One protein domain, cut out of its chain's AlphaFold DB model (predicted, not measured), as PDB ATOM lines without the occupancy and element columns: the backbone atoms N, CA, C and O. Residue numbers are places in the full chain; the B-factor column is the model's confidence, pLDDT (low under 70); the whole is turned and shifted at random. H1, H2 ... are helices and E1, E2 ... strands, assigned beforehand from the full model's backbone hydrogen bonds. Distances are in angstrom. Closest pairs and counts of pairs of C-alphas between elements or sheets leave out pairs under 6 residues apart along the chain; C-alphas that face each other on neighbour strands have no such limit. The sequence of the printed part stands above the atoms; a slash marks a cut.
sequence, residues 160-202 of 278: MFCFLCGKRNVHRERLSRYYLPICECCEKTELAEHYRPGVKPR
ATOM      1  N   MET A 160     -14.186 -38.488 -46.710       98.19
ATOM      2  CA  MET A 160     -14.607 -38.804 -45.350       98.19
ATOM      3  C   MET A 160     -13.475 -39.406 -44.512       98.19
ATOM      4  O   MET A 160     -12.512 -39.986 -45.027       98.19
ATOM      5  N   PHE A 161     -13.613 -39.295 -43.190       98.38
ATOM      6  CA  PHE A 161     -12.731 -39.955 -42.232       98.38
ATOM      7  C   PHE A 161     -13.055 -41.450 -42.112       98.38
ATOM      8  O   PHE A 161     -14.203 -41.835 -41.917       98.38
ATOM      9  N   CYS A 162     -12.030 -42.297 -42.168       97.56
ATOM     10  CA  CYS A 162     -12.165 -43.738 -42.010       97.56
ATOM     11  C   CYS A 162     -12.482 -44.127 -40.556       97.56
ATOM     12  O   CYS A 162     -11.769 -43.750 -39.618       97.56
ATOM     13  N   PHE A 163     -13.499 -44.969 -40.372       96.75
ATOM     14  CA  PHE A 163     -13.910 -45.501 -39.076       96.75
ATOM     15  C   PHE A 163     -12.854 -46.396 -38.405       96.75
ATOM     16  O   PHE A 163     -12.799 -46.450 -37.179       96.75
ATOM     17  N   LEU A 164     -11.974 -47.051 -39.167       96.25
ATOM     18  CA  LEU A 164     -10.959 -47.948 -38.606       96.25
ATOM     19  C   LEU A 164      -9.643 -47.223 -38.294       96.25
ATOM     20  O   LEU A 164      -9.162 -47.282 -37.166       96.25
ATOM     21  N   CYS A 165      -9.068 -46.484 -39.251       95.25
ATOM     22  CA  CYS A 165      -7.776 -45.812 -39.040       95.25
ATOM     23  C   CYS A 165      -7.879 -44.325 -38.677       95.25
ATOM     24  O   CYS A 165      -6.923 -43.761 -38.156       95.25
ATOM     25  N   GLY A 166      -9.021 -43.669 -38.906       95.38
ATOM     26  CA  GLY A 166      -9.210 -42.243 -38.606       95.38
ATOM     27  C   GLY A 166      -8.544 -41.285 -39.588       95.38
ATOM     28  O   GLY A 166      -8.565 -40.087 -39.333       95.38
ATOM     29  N   LYS A 167      -7.970 -41.777 -40.688       97.00
ATOM     30  CA  LYS A 167      -7.453 -40.932 -41.771       97.00
ATOM     31  C   LYS A 167      -8.605 -40.433 -42.642       97.00
ATOM     32  O   LYS A 167      -9.587 -41.150 -42.820       97.00
ATOM     33  N   ARG A 168      -8.493 -39.219 -43.180       97.50
ATOM     34  CA  ARG A 168      -9.422 -38.678 -44.179       97.50
ATOM     35  C   ARG A 168      -8.960 -39.144 -45.556       97.50
ATOM     36  O   ARG A 168      -7.986 -38.616 -46.066       97.50
ATOM     37  N   ASN A 169      -9.544 -40.238 -46.033       97.25
ATOM     38  CA  ASN A 169      -9.152 -40.907 -47.279       97.25
ATOM     39  C   ASN A 169     -10.220 -41.904 -47.774       97.25
ATOM     40  O   ASN A 169      -9.901 -42.904 -48.421       97.25
ATOM     41  N   VAL A 170     -11.487 -41.700 -47.397       97.88
ATOM     42  CA  VAL A 170     -12.612 -42.512 -47.881       97.88
ATOM     43  C   VAL A 170     -13.416 -41.685 -48.870       97.88
ATOM     44  O   VAL A 170     -14.019 -40.688 -48.480       97.88
ATOM     45  N   HIS A 171     -13.451 -42.113 -50.128       95.88
ATOM     46  CA  HIS A 171     -14.291 -41.493 -51.151       95.88
ATOM     47  C   HIS A 171     -15.740 -41.982 -51.062       95.88
ATOM     48  O   HIS A 171     -16.007 -43.103 -50.609       95.88
ATOM     49  N   ARG A 172     -16.679 -41.128 -51.479       93.50
ATOM     50  CA  ARG A 172     -18.130 -41.338 -51.353       93.50
ATOM     51  C   ARG A 172     -18.604 -42.687 -51.897       93.50
ATOM     52  O   ARG A 172     -19.437 -43.344 -51.275       93.50
ATOM     53  N   GLU A 173     -18.052 -43.130 -53.022       91.00
ATOM     54  CA  GLU A 173     -18.468 -44.353 -53.721       91.00
ATOM     55  C   GLU A 173     -18.239 -45.602 -52.865       91.00
ATOM     56  O   GLU A 173     -18.910 -46.617 -53.044       91.00
ATOM     57  N   ARG A 174     -17.317 -45.530 -51.898       89.69
ATOM     58  CA  ARG A 174     -16.988 -46.645 -51.004       89.69
ATOM     59  C   ARG A 174     -18.013 -46.841 -49.889       89.69
ATOM     60  O   ARG A 174     -18.065 -47.929 -49.321       89.69
ATOM     61  N   LEU A 175     -18.851 -45.843 -49.594       89.50
ATOM     62  CA  LEU A 175     -19.867 -45.934 -48.538       89.50
ATOM     63  C   LEU A 175     -20.971 -46.958 -48.855       89.50
ATOM     64  O   LEU A 175     -21.667 -47.401 -47.956       89.50
ATOM     65  N   SER A 176     -21.137 -47.374 -50.114       89.38
ATOM     66  CA  SER A 176     -22.068 -48.454 -50.477       89.38
ATOM     67  C   SER A 176     -21.556 -49.856 -50.123       89.38
ATOM     68  O   SER A 176     -22.352 -50.790 -50.056       89.38
ATOM     69  N   ARG A 177     -20.244 -50.020 -49.892       93.38
ATOM     70  CA  ARG A 177     -19.611 -51.324 -49.626       93.38
ATOM     71  C   ARG A 177     -19.669 -51.747 -48.161       93.38
ATOM     72  O   ARG A 177     -19.479 -52.922 -47.869       93.38
ATOM     73  N   TYR A 178     -19.907 -50.799 -47.256       94.94
ATOM     74  CA  TYR A 178     -19.837 -50.985 -45.808       94.94
ATOM     75  C   TYR A 178     -20.883 -50.134 -45.097       94.94
ATOM     76  O   TYR A 178     -21.252 -49.064 -45.571       94.94
ATOM     77  N   TYR A 179     -21.303 -50.557 -43.905       94.38
ATOM     78  CA  TYR A 179     -22.154 -49.744 -43.041       94.38
ATOM     79  C   TYR A 179     -21.462 -48.467 -42.547       94.38
ATOM     80  O   TYR A 179     -22.139 -47.514 -42.174       94.38
ATOM     81  N   LEU A 180     -20.129 -48.431 -42.539       96.19
ATOM     82  CA  LEU A 180     -19.327 -47.308 -42.055       96.19
ATOM     83  C   LEU A 180     -18.255 -46.922 -43.091       96.19
ATOM     84  O   LEU A 180     -17.830 -47.776 -43.869       96.19
ATOM     85  N   PRO A 181     -17.748 -45.674 -43.097       97.62
ATOM     86  CA  PRO A 181     -16.682 -45.269 -44.012       97.62
ATOM     87  C   PRO A 181     -15.381 -46.050 -43.764       97.62
ATOM     88  O   PRO A 181     -14.707 -45.863 -42.747       97.62
ATOM     89  N   ILE A 182     -14.985 -46.904 -44.709       97.44
ATOM     90  CA  ILE A 182     -13.763 -47.719 -44.631       97.44
ATOM     91  C   ILE A 182     -12.872 -47.438 -45.846       97.44
ATOM     92  O   ILE A 182     -13.307 -47.509 -46.998       97.44
ATOM     93  N   CYS A 183     -11.611 -47.082 -45.583       96.69
ATOM     94  CA  CYS A 183     -10.636 -46.801 -46.633       96.69
ATOM     95  C   CYS A 183     -10.056 -48.090 -47.215       96.69
ATOM     96  O   CYS A 183     -10.122 -49.153 -46.599       96.69
ATOM     97  N   GLU A 184      -9.439 -47.979 -48.387       95.75
ATOM     98  CA  GLU A 184      -8.883 -49.117 -49.124       95.75
ATOM     99  C   GLU A 184      -7.846 -49.916 -48.329       95.75
ATOM    100  O   GLU A 184      -7.834 -51.144 -48.365       95.75
ATOM    101  N   CYS A 185      -7.005 -49.239 -47.544       95.62
ATOM    102  CA  CYS A 185      -6.023 -49.921 -46.708       95.62
ATOM    103  C   CYS A 185      -6.686 -50.762 -45.608       95.62
ATOM    104  O   CYS A 185      -6.196 -51.837 -45.280       95.62
ATOM    105  N   CYS A 186      -7.786 -50.273 -45.026       96.31
ATOM    106  CA  CYS A 186      -8.471 -50.948 -43.928       96.31
ATOM    107  C   CYS A 186      -9.445 -52.035 -44.402       96.31
ATOM    108  O   CYS A 186      -9.686 -52.970 -43.646       96.31
ATOM    109  N   GLU A 187      -9.953 -51.961 -45.636       95.50
ATOM    110  CA  GLU A 187     -10.765 -53.018 -46.272       95.50
ATOM    111  C   GLU A 187     -10.039 -54.375 -46.298       95.50
ATOM    112  O   GLU A 187     -10.682 -55.413 -46.229       95.50
ATOM    113  N   LYS A 188      -8.701 -54.377 -46.310       94.31
ATOM    114  CA  LYS A 188      -7.869 -55.592 -46.286       94.31
ATOM    115  C   LYS A 188      -7.730 -56.232 -44.898       94.31
ATOM    116  O   LYS A 188      -7.034 -57.232 -44.761       94.31
ATOM    117  N   THR A 189      -8.307 -55.631 -43.857       95.12
ATOM    118  CA  THR A 189      -8.215 -56.138 -42.478       95.12
ATOM    119  C   THR A 189      -9.457 -56.936 -42.112       95.12
ATOM    120  O   THR A 189     -10.558 -56.575 -42.516       95.12
ATOM    121  N   GLU A 190      -9.302 -57.954 -41.264       93.38
ATOM    122  CA  GLU A 190     -10.426 -58.758 -40.752       93.38
ATOM    123  C   GLU A 190     -11.496 -57.897 -40.061       93.38
ATOM    124  O   GLU A 190     -12.686 -58.173 -40.167       93.38
ATOM    125  N   LEU A 191     -11.096 -56.778 -39.441       94.12
ATOM    126  CA  LEU A 191     -12.030 -55.855 -38.792       94.12
ATOM    127  C   LEU A 191     -13.047 -55.233 -39.756       94.12
ATOM    128  O   LEU A 191     -14.144 -54.884 -39.328       94.12
ATOM    129  N   ALA A 192     -12.704 -55.065 -41.036       95.19
ATOM    130  CA  ALA A 192     -13.634 -54.506 -42.013       95.19
ATOM    131  C   ALA A 192     -14.804 -55.455 -42.313       95.19
ATOM    132  O   ALA A 192     -15.895 -54.984 -42.640       95.19
ATOM    133  N   GLU A 193     -14.610 -56.768 -42.155       94.19
ATOM    134  CA  GLU A 193     -15.629 -57.780 -42.447       94.19
ATOM    135  C   GLU A 193     -16.873 -57.618 -41.571       94.19
ATOM    136  O   GLU A 193     -17.991 -57.765 -42.061       94.19
ATOM    137  N   HIS A 194     -16.705 -57.198 -40.314       94.00
ATOM    138  CA  HIS A 194     -17.822 -56.961 -39.393       94.00
ATOM    139  C   HIS A 194     -18.779 -55.852 -39.847       94.00
ATOM    140  O   HIS A 194     -19.922 -55.802 -39.400       94.00
ATOM    141  N   TYR A 195     -18.331 -54.969 -40.742       94.81
ATOM    142  CA  TYR A 195     -19.100 -53.816 -41.205       94.81
ATOM    143  C   TYR A 195     -19.639 -53.987 -42.624       94.81
ATOM    144  O   TYR A 195     -20.169 -53.027 -43.189       94.81
ATOM    145  N   ARG A 196     -19.505 -55.174 -43.228       93.94
ATOM    146  CA  ARG A 196     -20.100 -55.454 -44.537       93.94
ATOM    147  C   ARG A 196     -21.630 -55.520 -44.444       93.94
ATOM    148  O   ARG A 196     -22.165 -56.027 -43.455       93.94
ATOM    149  N   PRO A 197     -22.356 -55.081 -45.485       91.56
ATOM    150  CA  PRO A 197     -23.797 -55.258 -45.562       91.56
ATOM    151  C   PRO A 197     -24.203 -56.721 -45.346       91.56
ATOM    152  O   PRO A 197     -23.635 -57.630 -45.943       91.56
ATOM    153  N   GLY A 198     -25.196 -56.945 -44.486       87.50
ATOM    154  CA  GLY A 198     -25.706 -58.275 -44.145       87.50
ATOM    155  C   GLY A 198     -24.980 -58.957 -42.984       87.50
ATOM    156  O   GLY A 198     -25.555 -59.860 -42.371       87.50
ATOM    157  N   VAL A 199     -23.781 -58.499 -42.614       88.50
ATOM    158  CA  VAL A 199     -23.097 -58.976 -41.409       88.50
ATOM    159  C   VAL A 199     -23.750 -58.324 -40.198       88.50
ATOM    160  O   VAL A 199     -23.753 -57.104 -40.043       88.50
ATOM    161  N   LYS A 200     -24.361 -59.150 -39.348       80.00
ATOM    162  CA  LYS A 200     -24.967 -58.705 -38.094       80.00
ATOM    163  C   LYS A 200     -24.019 -58.994 -36.934       80.00
ATOM    164  O   LYS A 200     -23.506 -60.116 -36.877       80.00
ATOM    165  N   PRO A 201     -23.836 -58.051 -35.994       76.81
ATOM    166  CA  PRO A 201     -23.112 -58.340 -34.769       76.81
ATOM    167  C   PRO A 201     -23.823 -59.466 -34.016       76.81
ATOM    168  O   PRO A 201     -25.055 -59.551 -33.993       76.81
ATOM    169  N   ARG A 202     -23.031 -60.355 -33.424       81.12
ATOM    170  CA  ARG A 202     -23.510 -61.426 -32.556       81.12
ATOM    171  C   ARG A 202     -22.809 -61.296 -31.223       81.12
ATOM    172  O   ARG A 202     -21.639 -60.933 -31.166       81.12
TER     173      ARG A 202
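What this domain is: This is residues 160 to 202 of the 278 residues of the protein "Methyltransf_11 domain-containing protein" of Latescibacteria bacterium DG_63 (UniProt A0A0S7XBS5). This domain has little regular structure: a looped chain, with E1 and the short helix H1 at one end, the link of residues 177 to 183 running back through the middle to H2, then H3, and a tail ending at Arg 202 at the far end. The printed part has 43 residues, 17 in named elements, in the order E1, H1, H2, H3, class mixed. It is compact, with a radius of gyration of the C-alphas of 9.6 A, yet elongated, spanning 29 by 18 by 13 A.

Where its parts are: H1, residues 172 to 176, is 8.2 A long. E1, residues 168 to 171, is 9.0 A long and begins at C-alpha 168 (-9.422, -38.678, -44.179). H2 is residues 184 to 187, 5.2 A; H3 is residues 190 to 193, 5.6 A, ending at C-alpha 193 (-15.629, -57.780, -42.447).

How they stand to each other: H1 and E1 meet only through their tight link. H1 is apart from H2 and H3. E1 pairs with no named strand, but residues 160 to 161 pair antiparallel with its residues 168 to 170. H2 and H3 are close but not clearly touching; their closest C-alphas, of Cys 186 and Ala 192, are 6.6 A apart. In H1, 0 of 1 O i to N i+4 pairs and 1 of 2 O i to N i+3 pairs are within hydrogen-bond range; H2 and H3 are too short for an i+4 pair.

The domain as a whole: The C-alphas farthest apart, of Arg 168 and Arg 202, are 29.2 A apart. The printed part has no cut, no link between named elements is long, and no printed residue is under 70 in pLDDT.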